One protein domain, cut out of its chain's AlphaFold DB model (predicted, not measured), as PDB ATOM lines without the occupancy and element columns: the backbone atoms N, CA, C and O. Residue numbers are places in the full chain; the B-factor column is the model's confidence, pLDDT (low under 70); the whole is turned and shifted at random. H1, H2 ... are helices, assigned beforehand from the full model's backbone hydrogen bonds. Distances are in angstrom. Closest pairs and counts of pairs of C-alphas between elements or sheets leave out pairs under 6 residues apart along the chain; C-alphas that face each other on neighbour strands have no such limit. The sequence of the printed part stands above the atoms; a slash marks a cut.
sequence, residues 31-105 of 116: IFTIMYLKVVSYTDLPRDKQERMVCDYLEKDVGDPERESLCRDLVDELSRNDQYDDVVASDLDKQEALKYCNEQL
ATOM      1  N   ILE A  31     -19.055 -27.526 -44.940       93.38
ATOM      2  CA  ILE A  31     -19.315 -28.521 -45.992       93.38
ATOM      3  C   ILE A  31     -18.358 -29.702 -45.851       93.38
ATOM      4  O   ILE A  31     -18.792 -30.851 -45.892       93.38
ATOM      5  N   PHE A  32     -17.065 -29.419 -45.659       94.12
ATOM      6  CA  PHE A  32     -16.063 -30.450 -45.424       94.12
ATOM      7  C   PHE A  32     -16.454 -31.332 -44.238       94.12
ATOM      8  O   PHE A  32     -16.540 -32.541 -44.400       94.12
ATOM      9  N   THR A  33     -16.755 -30.737 -43.084       95.06
ATOM     10  CA  THR A  33     -17.075 -31.472 -41.853       95.06
ATOM     11  C   THR A  33     -18.278 -32.389 -42.051       95.06
ATOM     12  O   THR A  33     -18.180 -33.581 -41.779       95.06
ATOM     13  N   ILE A  34     -19.382 -31.870 -42.598       94.06
ATOM     14  CA  ILE A  34     -20.615 -32.634 -42.851       94.06
ATOM     15  C   ILE A  34     -20.354 -33.813 -43.796       94.06
ATOM     16  O   ILE A  34     -20.715 -34.951 -43.496       94.06
ATOM     17  N   MET A  35     -19.671 -33.566 -44.915       92.38
ATOM     18  CA  MET A  35     -19.366 -34.618 -45.886       92.38
ATOM     19  C   MET A  35     -18.395 -35.662 -45.322       92.38
ATOM     20  O   MET A  35     -18.549 -36.854 -45.581       92.38
ATOM     21  N   TYR A  36     -17.385 -35.236 -44.563       93.19
ATOM     22  CA  TYR A  36     -16.360 -36.140 -44.049       93.19
ATOM     23  C   TYR A  36     -16.856 -36.958 -42.857       93.19
ATOM     24  O   TYR A  36     -16.481 -38.123 -42.752       93.19
ATOM     25  N   LEU A  37     -17.758 -36.415 -42.029       92.94
ATOM     26  CA  LEU A  37     -18.467 -37.162 -40.983       92.94
ATOM     27  C   LEU A  37     -19.189 -38.386 -41.555       92.94
ATOM     28  O   LEU A  37     -19.074 -39.479 -41.006       92.94
ATOM     29  N   LYS A  38     -19.849 -38.235 -42.708       89.69
ATOM     30  CA  LYS A  38     -20.455 -39.361 -43.431       89.69
ATOM     31  C   LYS A  38     -19.418 -40.383 -43.897       89.69
ATOM     32  O   LYS A  38     -19.649 -41.579 -43.824       89.69
ATOM     33  N   VAL A  39     -18.258 -39.942 -44.380       90.62
ATOM     34  CA  VAL A  39     -17.205 -40.873 -44.814       90.62
ATOM     35  C   VAL A  39     -16.662 -41.673 -43.629       90.62
ATOM     36  O   VAL A  39     -16.510 -42.890 -43.731       90.62
ATOM     37  N   VAL A  40     -16.390 -41.015 -42.499       92.56
ATOM     38  CA  VAL A  40     -15.847 -41.694 -41.313       92.56
ATOM     39  C   VAL A  40     -16.894 -42.526 -40.571       92.56
ATOM     40  O   VAL A  40     -16.509 -43.453 -39.861       92.56
ATOM     41  N   SER A  41     -18.192 -42.264 -40.756       91.31
ATOM     42  CA  SER A  41     -19.261 -43.071 -40.151       91.31
ATOM     43  C   SER A  41     -19.324 -44.497 -40.706       91.31
ATOM     44  O   SER A  41     -19.781 -45.397 -40.007       91.31
ATOM     45  N   TYR A  42     -18.793 -44.734 -41.914       90.94
ATOM     46  CA  TYR A  42     -18.630 -46.078 -42.486       90.94
ATOM     47  C   TYR A  42     -17.461 -46.873 -41.887       90.94
ATOM     48  O   TYR A  42     -17.235 -48.019 -42.276       90.94
ATOM     49  N   THR A  43     -16.682 -46.280 -40.981       92.00
ATOM     50  CA  THR A  43     -15.612 -46.989 -40.271       92.00
ATOM     51  C   THR A  43     -16.143 -47.643 -38.997       92.00
ATOM     52  O   THR A  43     -17.035 -47.111 -38.344       92.00
ATOM     53  N   ASP A  44     -15.518 -48.741 -38.562       92.50
ATOM     54  CA  ASP A  44     -15.839 -49.409 -37.286       92.50
ATOM     55  C   ASP A  44     -15.353 -48.630 -36.042       92.50
ATOM     56  O   ASP A  44     -15.260 -49.169 -34.934       92.50
ATOM     57  N   LEU A  45     -14.966 -47.362 -36.207       93.12
ATOM     58  CA  LEU A  45     -14.508 -46.529 -35.105       93.12
ATOM     59  C   LEU A  45     -15.695 -46.058 -34.256       93.12
ATOM     60  O   LEU A  45     -16.751 -45.743 -34.797       93.12
ATOM     61  N   PRO A  46     -15.525 -45.933 -32.928       93.56
ATOM     62  CA  PRO A  46     -16.528 -45.299 -32.085       93.56
ATOM     63  C   PRO A  46     -16.705 -43.819 -32.465       93.56
ATOM     64  O   PRO A  46     -15.762 -43.170 -32.926       93.56
ATOM     65  N   ARG A  47     -17.911 -43.281 -32.239       91.38
ATOM     66  CA  ARG A  47     -18.311 -41.911 -32.609       91.38
ATOM     67  C   ARG A  47     -17.319 -40.839 -32.150       91.38
ATOM     68  O   ARG A  47     -16.893 -40.019 -32.949       91.38
ATOM     69  N   ASP A  48     -16.847 -40.910 -30.908       92.25
ATOM     70  CA  ASP A  48     -15.864 -39.965 -30.358       92.25
ATOM     71  C   ASP A  48     -14.525 -39.968 -31.123       92.25
ATOM     72  O   ASP A  48     -13.772 -38.989 -31.122       92.25
ATOM     73  N   LYS A  49     -14.168 -41.082 -31.769       94.62
ATOM     74  CA  LYS A  49     -13.010 -41.156 -32.667       94.62
ATOM     75  C   LYS A  49     -13.330 -40.668 -34.074       94.62
ATOM     76  O   LYS A  49     -12.456 -40.042 -34.662       94.62
ATOM     77  N   GLN A  50     -14.530 -40.923 -34.589       93.06
ATOM     78  CA  GLN A  50     -14.982 -40.402 -35.885       93.06
ATOM     79  C   GLN A  50     -14.977 -38.865 -35.880       93.06
ATOM     80  O   GLN A  50     -14.331 -38.242 -36.721       93.06
ATOM     81  N   GLU A  51     -15.592 -38.266 -34.859       92.88
ATOM     82  CA  GLU A  51     -15.653 -36.819 -34.624       92.88
ATOM     83  C   GLU A  51     -14.259 -36.179 -34.586       92.88
ATOM     84  O   GLU A  51     -13.971 -35.225 -35.311       92.88
ATOM     85  N   ARG A  52     -13.347 -36.749 -33.786       94.00
ATOM     86  CA  ARG A  52     -11.962 -36.261 -33.710       94.00
ATOM     87  C   ARG A  52     -11.211 -36.441 -35.022       94.00
ATOM     88  O   ARG A  52     -10.469 -35.547 -35.395       94.00
ATOM     89  N   MET A  53     -11.394 -37.558 -35.722       94.31
ATOM     90  CA  MET A  53     -10.682 -37.837 -36.971       94.31
ATOM     91  C   MET A  53     -10.969 -36.783 -38.045       94.31
ATOM     92  O   MET A  53     -10.039 -36.357 -38.728       94.31
ATOM     93  N   VAL A  54     -12.221 -36.337 -38.171       94.19
ATOM     94  CA  VAL A  54     -12.594 -35.299 -39.145       94.19
ATOM     95  C   VAL A  54     -11.892 -33.976 -38.851       94.19
ATOM     96  O   VAL A  54     -11.352 -33.359 -39.768       94.19
ATOM     97  N   CYS A  55     -11.865 -33.541 -37.592       96.50
ATOM     98  CA  CYS A  55     -11.269 -32.251 -37.251       96.50
ATOM     99  C   CYS A  55      -9.739 -32.304 -37.191       96.50
ATOM    100  O   CYS A  55      -9.084 -31.400 -37.703       96.50
ATOM    101  N   ASP A  56      -9.161 -33.387 -36.667       95.19
ATOM    102  CA  ASP A  56      -7.710 -33.589 -36.608       95.19
ATOM    103  C   ASP A  56      -7.065 -33.547 -38.006       95.19
ATOM    104  O   ASP A  56      -5.926 -33.104 -38.130       95.19
ATOM    105  N   TYR A  57      -7.784 -33.969 -39.054       92.94
ATOM    106  CA  TYR A  57      -7.328 -33.858 -40.445       92.94
ATOM    107  C   TYR A  57      -7.041 -32.402 -40.853       92.94
ATOM    108  O   TYR A  57      -6.074 -32.121 -41.562       92.94
ATOM    109  N   LEU A  58      -7.847 -31.444 -40.383       91.50
ATOM    110  CA  LEU A  58      -7.679 -30.029 -40.726       91.50
ATOM    111  C   LEU A  58      -6.406 -29.435 -40.112       91.50
ATOM    112  O   LEU A  58      -5.747 -28.617 -40.747       91.50
ATOM    113  N   GLU A  59      -6.008 -29.872 -38.919       91.25
ATOM    114  CA  GLU A  59      -4.742 -29.442 -38.321       91.25
ATOM    115  C   GLU A  59      -3.552 -30.230 -38.885       91.25
ATOM    116  O   GLU A  59      -2.566 -29.633 -39.314       91.25
ATOM    117  N   LYS A  60      -3.627 -31.565 -38.898       90.81
ATOM    118  CA  LYS A  60      -2.469 -32.436 -39.160       90.81
ATOM    119  C   LYS A  60      -2.114 -32.539 -40.636       90.81
ATOM    120  O   LYS A  60      -0.930 -32.546 -40.969       90.81
ATOM    121  N   ASP A  61      -3.118 -32.626 -41.502       90.75
ATOM    122  CA  ASP A  61      -2.924 -32.863 -42.932       90.75
ATOM    123  C   ASP A  61      -3.047 -31.568 -43.744       90.75
ATOM    124  O   ASP A  61      -2.280 -31.354 -44.683       90.75
ATOM    125  N   VAL A  62      -3.980 -30.681 -43.378       89.31
ATOM    126  CA  VAL A  62      -4.166 -29.388 -44.064       89.31
ATOM    127  C   VAL A  62      -3.274 -28.286 -43.476       89.31
ATOM    128  O   VAL A  62      -2.900 -27.361 -44.198       89.31
ATOM    129  N   GLY A  63      -2.886 -28.383 -42.200       89.94
ATOM    130  CA  GLY A  63      -2.086 -27.355 -41.526       89.94
ATOM    131  C   GLY A  63      -2.887 -26.106 -41.146       89.94
ATOM    132  O   GLY A  63      -2.324 -25.013 -41.107       89.94
ATOM    133  N   ASP A  64      -4.195 -26.243 -40.910       90.88
ATOM    134  CA  ASP A  64      -5.125 -25.134 -40.678       90.88
ATOM    135  C   ASP A  64      -5.834 -25.259 -39.311       90.88
ATOM    136  O   ASP A  64      -6.987 -25.702 -39.235       90.88
ATOM    137  N   PRO A  65      -5.164 -24.863 -38.210       89.38
ATOM    138  CA  PRO A  65      -5.701 -24.999 -36.852       89.38
ATOM    139  C   PRO A  65      -6.965 -24.156 -36.611       89.38
ATOM    140  O   PRO A  65      -7.788 -24.491 -35.767       89.38
ATOM    141  N   GLU A  66      -7.176 -23.077 -37.373       90.62
ATOM    142  CA  GLU A  66      -8.413 -22.290 -37.283       90.62
ATOM    143  C   GLU A  66      -9.619 -23.059 -37.834       90.62
ATOM    144  O   GLU A  66     -10.713 -22.991 -37.269       90.62
ATOM    145  N   ARG A  67      -9.437 -23.793 -38.944       92.81
ATOM    146  CA  ARG A  67     -10.491 -24.671 -39.475       92.81
ATOM    147  C   ARG A  67     -10.739 -25.848 -38.547       92.81
ATOM    148  O   ARG A  67     -11.891 -26.230 -38.380       92.81
ATOM    149  N   GLU A  68      -9.690 -26.404 -37.947       95.12
ATOM    150  CA  GLU A  68      -9.826 -27.470 -36.953       95.12
ATOM    151  C   GLU A  68     -10.682 -27.016 -35.766       95.12
ATOM    152  O   GLU A  68     -11.668 -27.681 -35.440       95.12
ATOM    153  N   SER A  69     -10.403 -25.833 -35.216       93.81
ATOM    154  CA  SER A  69     -11.186 -25.278 -34.110       93.81
ATOM    155  C   SER A  69     -12.645 -25.054 -34.510       93.81
ATOM    156  O   SER A  69     -13.550 -25.398 -33.751       93.81
ATOM    157  N   LEU A  70     -12.894 -24.534 -35.718       93.00
ATOM    158  CA  LEU A  70     -14.254 -24.354 -36.229       93.00
ATOM    159  C   LEU A  70     -14.977 -25.694 -36.449       93.00
ATOM    160  O   LEU A  70     -16.177 -25.784 -36.201       93.00
ATOM    161  N   CYS A  71     -14.261 -26.722 -36.911       95.44
ATOM    162  CA  CYS A  71     -14.786 -28.076 -37.057       95.44
ATOM    163  C   CYS A  71     -15.197 -28.657 -35.707       95.44
ATOM    164  O   CYS A  71     -16.306 -29.172 -35.594       95.44
ATOM    165  N   ARG A  72     -14.353 -28.534 -34.673       95.94
ATOM    166  CA  ARG A  72     -14.687 -29.025 -33.327       95.94
ATOM    167  C   ARG A  72     -15.943 -28.359 -32.789       95.94
ATOM    168  O   ARG A  72     -16.853 -29.055 -32.358       95.94
ATOM    169  N   ASP A  73     -16.023 -27.036 -32.900       94.38
ATOM    170  CA  ASP A  73     -17.203 -26.287 -32.474       94.38
ATOM    171  C   ASP A  73     -18.479 -26.761 -33.186       94.38
ATOM    172  O   ASP A  73     -19.530 -26.895 -32.555       94.38
ATOM    173  N   LEU A  74     -18.381 -27.020 -34.495       94.56
ATOM    174  CA  LEU A  74     -19.486 -27.518 -35.303       94.56
ATOM    175  C   LEU A  74     -19.903 -28.930 -34.878       94.56
ATOM    176  O   LEU A  74     -21.086 -29.179 -34.669       94.56
ATOM    177  N   VAL A  75     -18.952 -29.850 -34.730       94.75
ATOM    178  CA  VAL A  75     -19.226 -31.225 -34.297       94.75
ATOM    179  C   VAL A  75     -19.853 -31.245 -32.901       94.75
ATOM    180  O   VAL A  75     -20.848 -31.935 -32.687       94.75
ATOM    181  N   ASP A  76     -19.347 -30.429 -31.977       94.00
ATOM    182  CA  ASP A  76     -19.915 -30.282 -30.636       94.00
ATOM    183  C   ASP A  76     -21.339 -29.706 -30.673       94.00
ATOM    184  O   ASP A  76     -22.173 -30.034 -29.830       94.00
ATOM    185  N   GLU A  77     -21.646 -28.809 -31.611       92.81
ATOM    186  CA  GLU A  77     -23.003 -28.294 -31.824       92.81
ATOM    187  C   GLU A  77     -23.943 -29.369 -32.380       92.81
ATOM    188  O   GLU A  77     -25.016 -29.573 -31.815       92.81
ATOM    189  N   LEU A  78     -23.512 -30.121 -33.396       92.38
ATOM    190  CA  LEU A  78     -24.272 -31.250 -33.943       92.38
ATOM    191  C   LEU A  78     -24.569 -32.300 -32.870       92.38
ATOM    192  O   LEU A  78     -25.690 -32.797 -32.779       92.38
ATOM    193  N   SER A  79     -23.580 -32.616 -32.033       90.31
ATOM    194  CA  SER A  79     -23.733 -33.572 -30.939       90.31
ATOM    195  C   SER A  79     -24.659 -33.068 -29.839       90.31
ATOM    196  O   SER A  79     -25.460 -33.845 -29.330       90.31
ATOM    197  N   ARG A  80     -24.598 -31.778 -29.485       92.12
ATOM    198  CA  ARG A  80     -25.498 -31.180 -28.480       92.12
ATOM    199  C   ARG A  80     -26.942 -31.055 -28.950       92.12
ATOM    200  O   ARG A  80     -27.835 -31.046 -28.109       92.12
ATOM    201  N   ASN A  81     -27.155 -30.932 -30.257       89.81
ATOM    202  CA  ASN A  81     -28.478 -30.785 -30.855       89.81
ATOM    203  C   ASN A  81     -29.062 -32.116 -31.362       89.81
ATOM    204  O   ASN A  81     -30.075 -32.093 -32.054       89.81
ATOM    205  N   ASP A  82     -28.422 -33.255 -31.067       89.94
ATOM    206  CA  ASP A  82     -28.801 -34.590 -31.559       89.94
ATOM    207  C   ASP A  82     -28.852 -34.713 -33.101       89.94
ATOM    208  O   ASP A  82     -29.490 -35.606 -33.647       89.94
ATOM    209  N   GLN A  83     -28.132 -33.850 -33.826       91.31
ATOM    210  CA  GLN A  83     -28.125 -33.793 -35.297       91.31
ATOM    211  C   GLN A  83     -27.044 -34.673 -35.942       91.31
ATOM    212  O   GLN A  83     -27.020 -34.828 -37.162       91.31
ATOM    213  N   TYR A  84     -26.121 -35.230 -35.153       90.75
ATOM    214  CA  TYR A  84     -25.025 -36.050 -35.680       90.75
ATOM    215  C   TYR A  84     -25.535 -37.258 -36.473       90.75
ATOM    216  O   TYR A  84     -25.095 -37.482 -37.599       90.75
ATOM    217  N   ASP A  85     -26.469 -38.016 -35.891       91.12
ATOM    218  CA  ASP A  85     -26.986 -39.248 -36.492       91.12
ATOM    219  C   ASP A  85     -27.751 -38.942 -37.793       91.12
ATOM    220  O   ASP A  85     -27.602 -39.662 -38.782       91.12
ATOM    221  N   ASP A  86     -28.471 -37.816 -37.835       90.38
ATOM    222  CA  ASP A  86     -29.137 -37.321 -39.043       90.38
ATOM    223  C   ASP A  86     -28.125 -36.981 -40.142       90.38
ATOM    224  O   ASP A  86     -28.291 -37.391 -41.291       90.38
ATOM    225  N   VAL A  87     -27.045 -36.272 -39.797       90.25
ATOM    226  CA  VAL A  87     -25.983 -35.913 -40.746       90.25
ATOM    227  C   VAL A  87     -25.336 -37.160 -41.342       90.25
ATOM    228  O   VAL A  87     -25.196 -37.248 -42.561       90.25
ATOM    229  N   VAL A  88     -24.967 -38.148 -40.527       91.38
ATOM    230  CA  VAL A  88     -24.270 -39.340 -41.039       91.38
ATOM    231  C   VAL A  88     -25.189 -40.302 -41.796       91.38
ATOM    232  O   VAL A  88     -24.707 -41.008 -42.681       91.38
ATOM    233  N   ALA A  89     -26.488 -40.336 -41.479       88.12
ATOM    234  CA  ALA A  89     -27.477 -41.147 -42.193       88.12
ATOM    235  C   ALA A  89     -27.964 -40.487 -43.494       88.12
ATOM    236  O   ALA A  89     -28.488 -41.168 -44.377       88.12
ATOM    237  N   SER A  90     -27.813 -39.167 -43.609       84.25
ATOM    238  CA  SER A  90     -28.272 -38.405 -44.763       84.25
ATOM    239  C   SER A  90     -27.453 -38.677 -46.027       84.25
ATOM    240  O   SER A  90     -26.234 -38.885 -46.000       84.25
ATOM    241  N   ASP A  91     -28.124 -38.620 -47.177       80.56
ATOM    242  CA  ASP A  91     -27.476 -38.789 -48.476       80.56
ATOM    243  C   ASP A  91     -27.031 -37.451 -49.090       80.56
ATOM    244  O   ASP A  91     -27.183 -37.239 -50.283       80.56
ATOM    245  N   LEU A  92     -26.479 -36.549 -48.261       80.62
ATOM    246  CA  LEU A  92     -26.131 -35.188 -48.685       80.62
ATOM    247  C   LEU A  92     -25.023 -35.190 -49.744       80.62
ATOM    248  O   LEU A  92     -23.889 -35.612 -49.480       80.62
ATOM    249  N   ASP A  93     -25.326 -34.652 -50.922       84.94
ATOM    250  CA  ASP A  93     -24.306 -34.225 -51.876       84.94
ATOM    251  C   ASP A  93     -23.682 -32.871 -51.473       84.94
ATOM    252  O   ASP A  93     -24.018 -32.266 -50.454       84.94
ATOM    253  N   LYS A  94     -22.726 -32.364 -52.260       82.50
ATOM    254  CA  LYS A  94     -22.053 -31.093 -51.944       82.50
ATOM    255  C   LYS A  94     -23.019 -29.896 -51.897       82.50
ATOM    256  O   LYS A  94     -22.808 -28.993 -51.085       82.50
ATOM    257  N   GLN A  95     -24.014 -29.835 -52.785       84.75
ATOM    258  CA  GLN A  95     -24.992 -28.742 -52.792       84.75
ATOM    259  C   GLN A  95     -25.939 -28.859 -51.602       84.75
ATOM    260  O   GLN A  95     -26.246 -27.854 -50.960       84.75
ATOM    261  N   GLU A  96     -26.350 -30.074 -51.261       86.69
ATOM    262  CA  GLU A  96     -27.202 -30.318 -50.104       86.69
ATOM    263  C   GLU A  96     -26.457 -30.062 -48.789       86.69
ATOM    264  O   GLU A  96     -27.024 -29.457 -47.884       86.69
ATOM    265  N   ALA A  97     -25.168 -30.403 -48.699       87.38
ATOM    266  CA  ALA A  97     -24.318 -30.061 -47.560       87.38
ATOM    267  C   ALA A  97     -24.155 -28.540 -47.405       87.38
ATOM    268  O   ALA A  97     -24.226 -28.017 -46.295       87.38
ATOM    269  N   LEU A  98     -23.992 -27.805 -48.512       85.69
ATOM    270  CA  LEU A  98     -23.989 -26.340 -48.494       85.69
ATOM    271  C   LEU A  98     -25.331 -25.788 -47.989       85.69
ATOM    272  O   LEU A  98     -25.339 -24.891 -47.147       85.69
ATOM    273  N   LYS A  99     -26.451 -26.324 -48.486       84.81
ATOM    274  CA  LYS A  99     -27.794 -25.924 -48.054       84.81
ATOM    275  C   LYS A  99     -28.002 -26.209 -46.568       84.81
ATOM    276  O   LYS A  99     -28.437 -25.324 -45.844       84.81
ATOM    277  N   TYR A 100     -27.611 -27.392 -46.099       87.62
ATOM    278  CA  TYR A 100     -27.637 -27.766 -44.687       87.62
ATOM    279  C   TYR A 100     -26.823 -26.781 -43.836       87.62
ATOM    280  O   TYR A 100     -27.332 -26.231 -42.865       87.62
ATOM    281  N   CYS A 101     -25.594 -26.473 -44.254       88.75
ATOM    282  CA  CYS A 101     -24.728 -25.503 -43.585       88.75
ATOM    283  C   CYS A 101     -25.297 -24.081 -43.511       88.75
ATOM    284  O   CYS A 101     -24.953 -23.348 -42.589       88.75
ATOM    285  N   ASN A 102     -26.115 -23.681 -44.482       84.75
ATOM    286  CA  ASN A 102     -26.691 -22.340 -44.557       84.75
ATOM    287  C   ASN A 102     -28.041 -22.248 -43.821       84.75
ATOM    288  O   ASN A 102     -28.320 -21.258 -43.157       84.75
ATOM    289  N   GLU A 103     -28.879 -23.283 -43.923       82.81
ATOM    290  CA  GLU A 103     -30.258 -23.261 -43.416       82.81
ATOM    291  C   GLU A 103     -30.420 -23.896 -42.031       82.81
ATOM    292  O   GLU A 103     -31.267 -23.456 -41.258       82.81
ATOM    293  N   GLN A 104     -29.660 -24.955 -41.734       81.50
ATOM    294  CA  GLN A 104     -29.846 -25.776 -40.528       81.50
ATOM    295  C   GLN A 104     -28.824 -25.478 -39.432       81.50
ATOM    296  O   GLN A 104     -29.023 -25.863 -38.281       81.50
ATOM    297  N   LEU A 105     -27.735 -24.799 -39.783       81.31
ATOM    298  CA  LEU A 105     -26.659 -24.448 -38.868       81.31
ATOM    299  C   LEU A 105     -26.576 -22.937 -38.702       81.31
ATOM    300  O   LEU A 105     -27.018 -22.163 -39.548       81.31
TER     301      LEU A 105
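What this domain is: This is residues 31 to 105 of the 116 residues of an uncharacterized protein of Ancylostoma ceylanicum (UniProt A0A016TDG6). H1 makes the core; the hairpin of H2 and H3 packs on one side of it through H2, the short helix H4 crosses it on another side, and H5 packs across its first end, at Ile 31. The 75 printed residues, all helix in class, hold five named helices, H1 to H5 in order. The whole is compact, radius of gyration of the C-alphas 11.5 A, spanning 28 by 27 by 22 A.

How they stand to each other: Start at H1, residues 31 to 41, the hub. It touches H2, residues 47 to 60, at a steep tilt of 47 degrees; closest C-alphas Val 40 and Gln 50, 5.6 A. H2 touches H3, residues 65 to 80, in a hairpin at 17 degrees; closest C-alphas Glu 59 and Pro 65, 4.8 A. H1 touches H4, residues 84 to 89, about perpendicular at 73 degrees; closest C-alphas Lys 38 and Val 88, 4.5 A. H1 touches H5, residues 94 to 103; closest C-alphas Ile 31 and Ala 97, 5.5 A. Every O i to N i+4 pair is within hydrogen-bond range in H1, H3, H4 and H5; in H2, 6 of 10.

Where its parts are: Find C-alpha 31 at (-19.315, -28.521, -45.992), where H1 begins. H2 runs 19.6 A, H3 22.4 A; H5 ends at C-alpha 103, (-30.258, -23.261, -43.416).

The domain as a whole: The printed part has no cut, its links are tight, and no printed residue is under 70 in pLDDT.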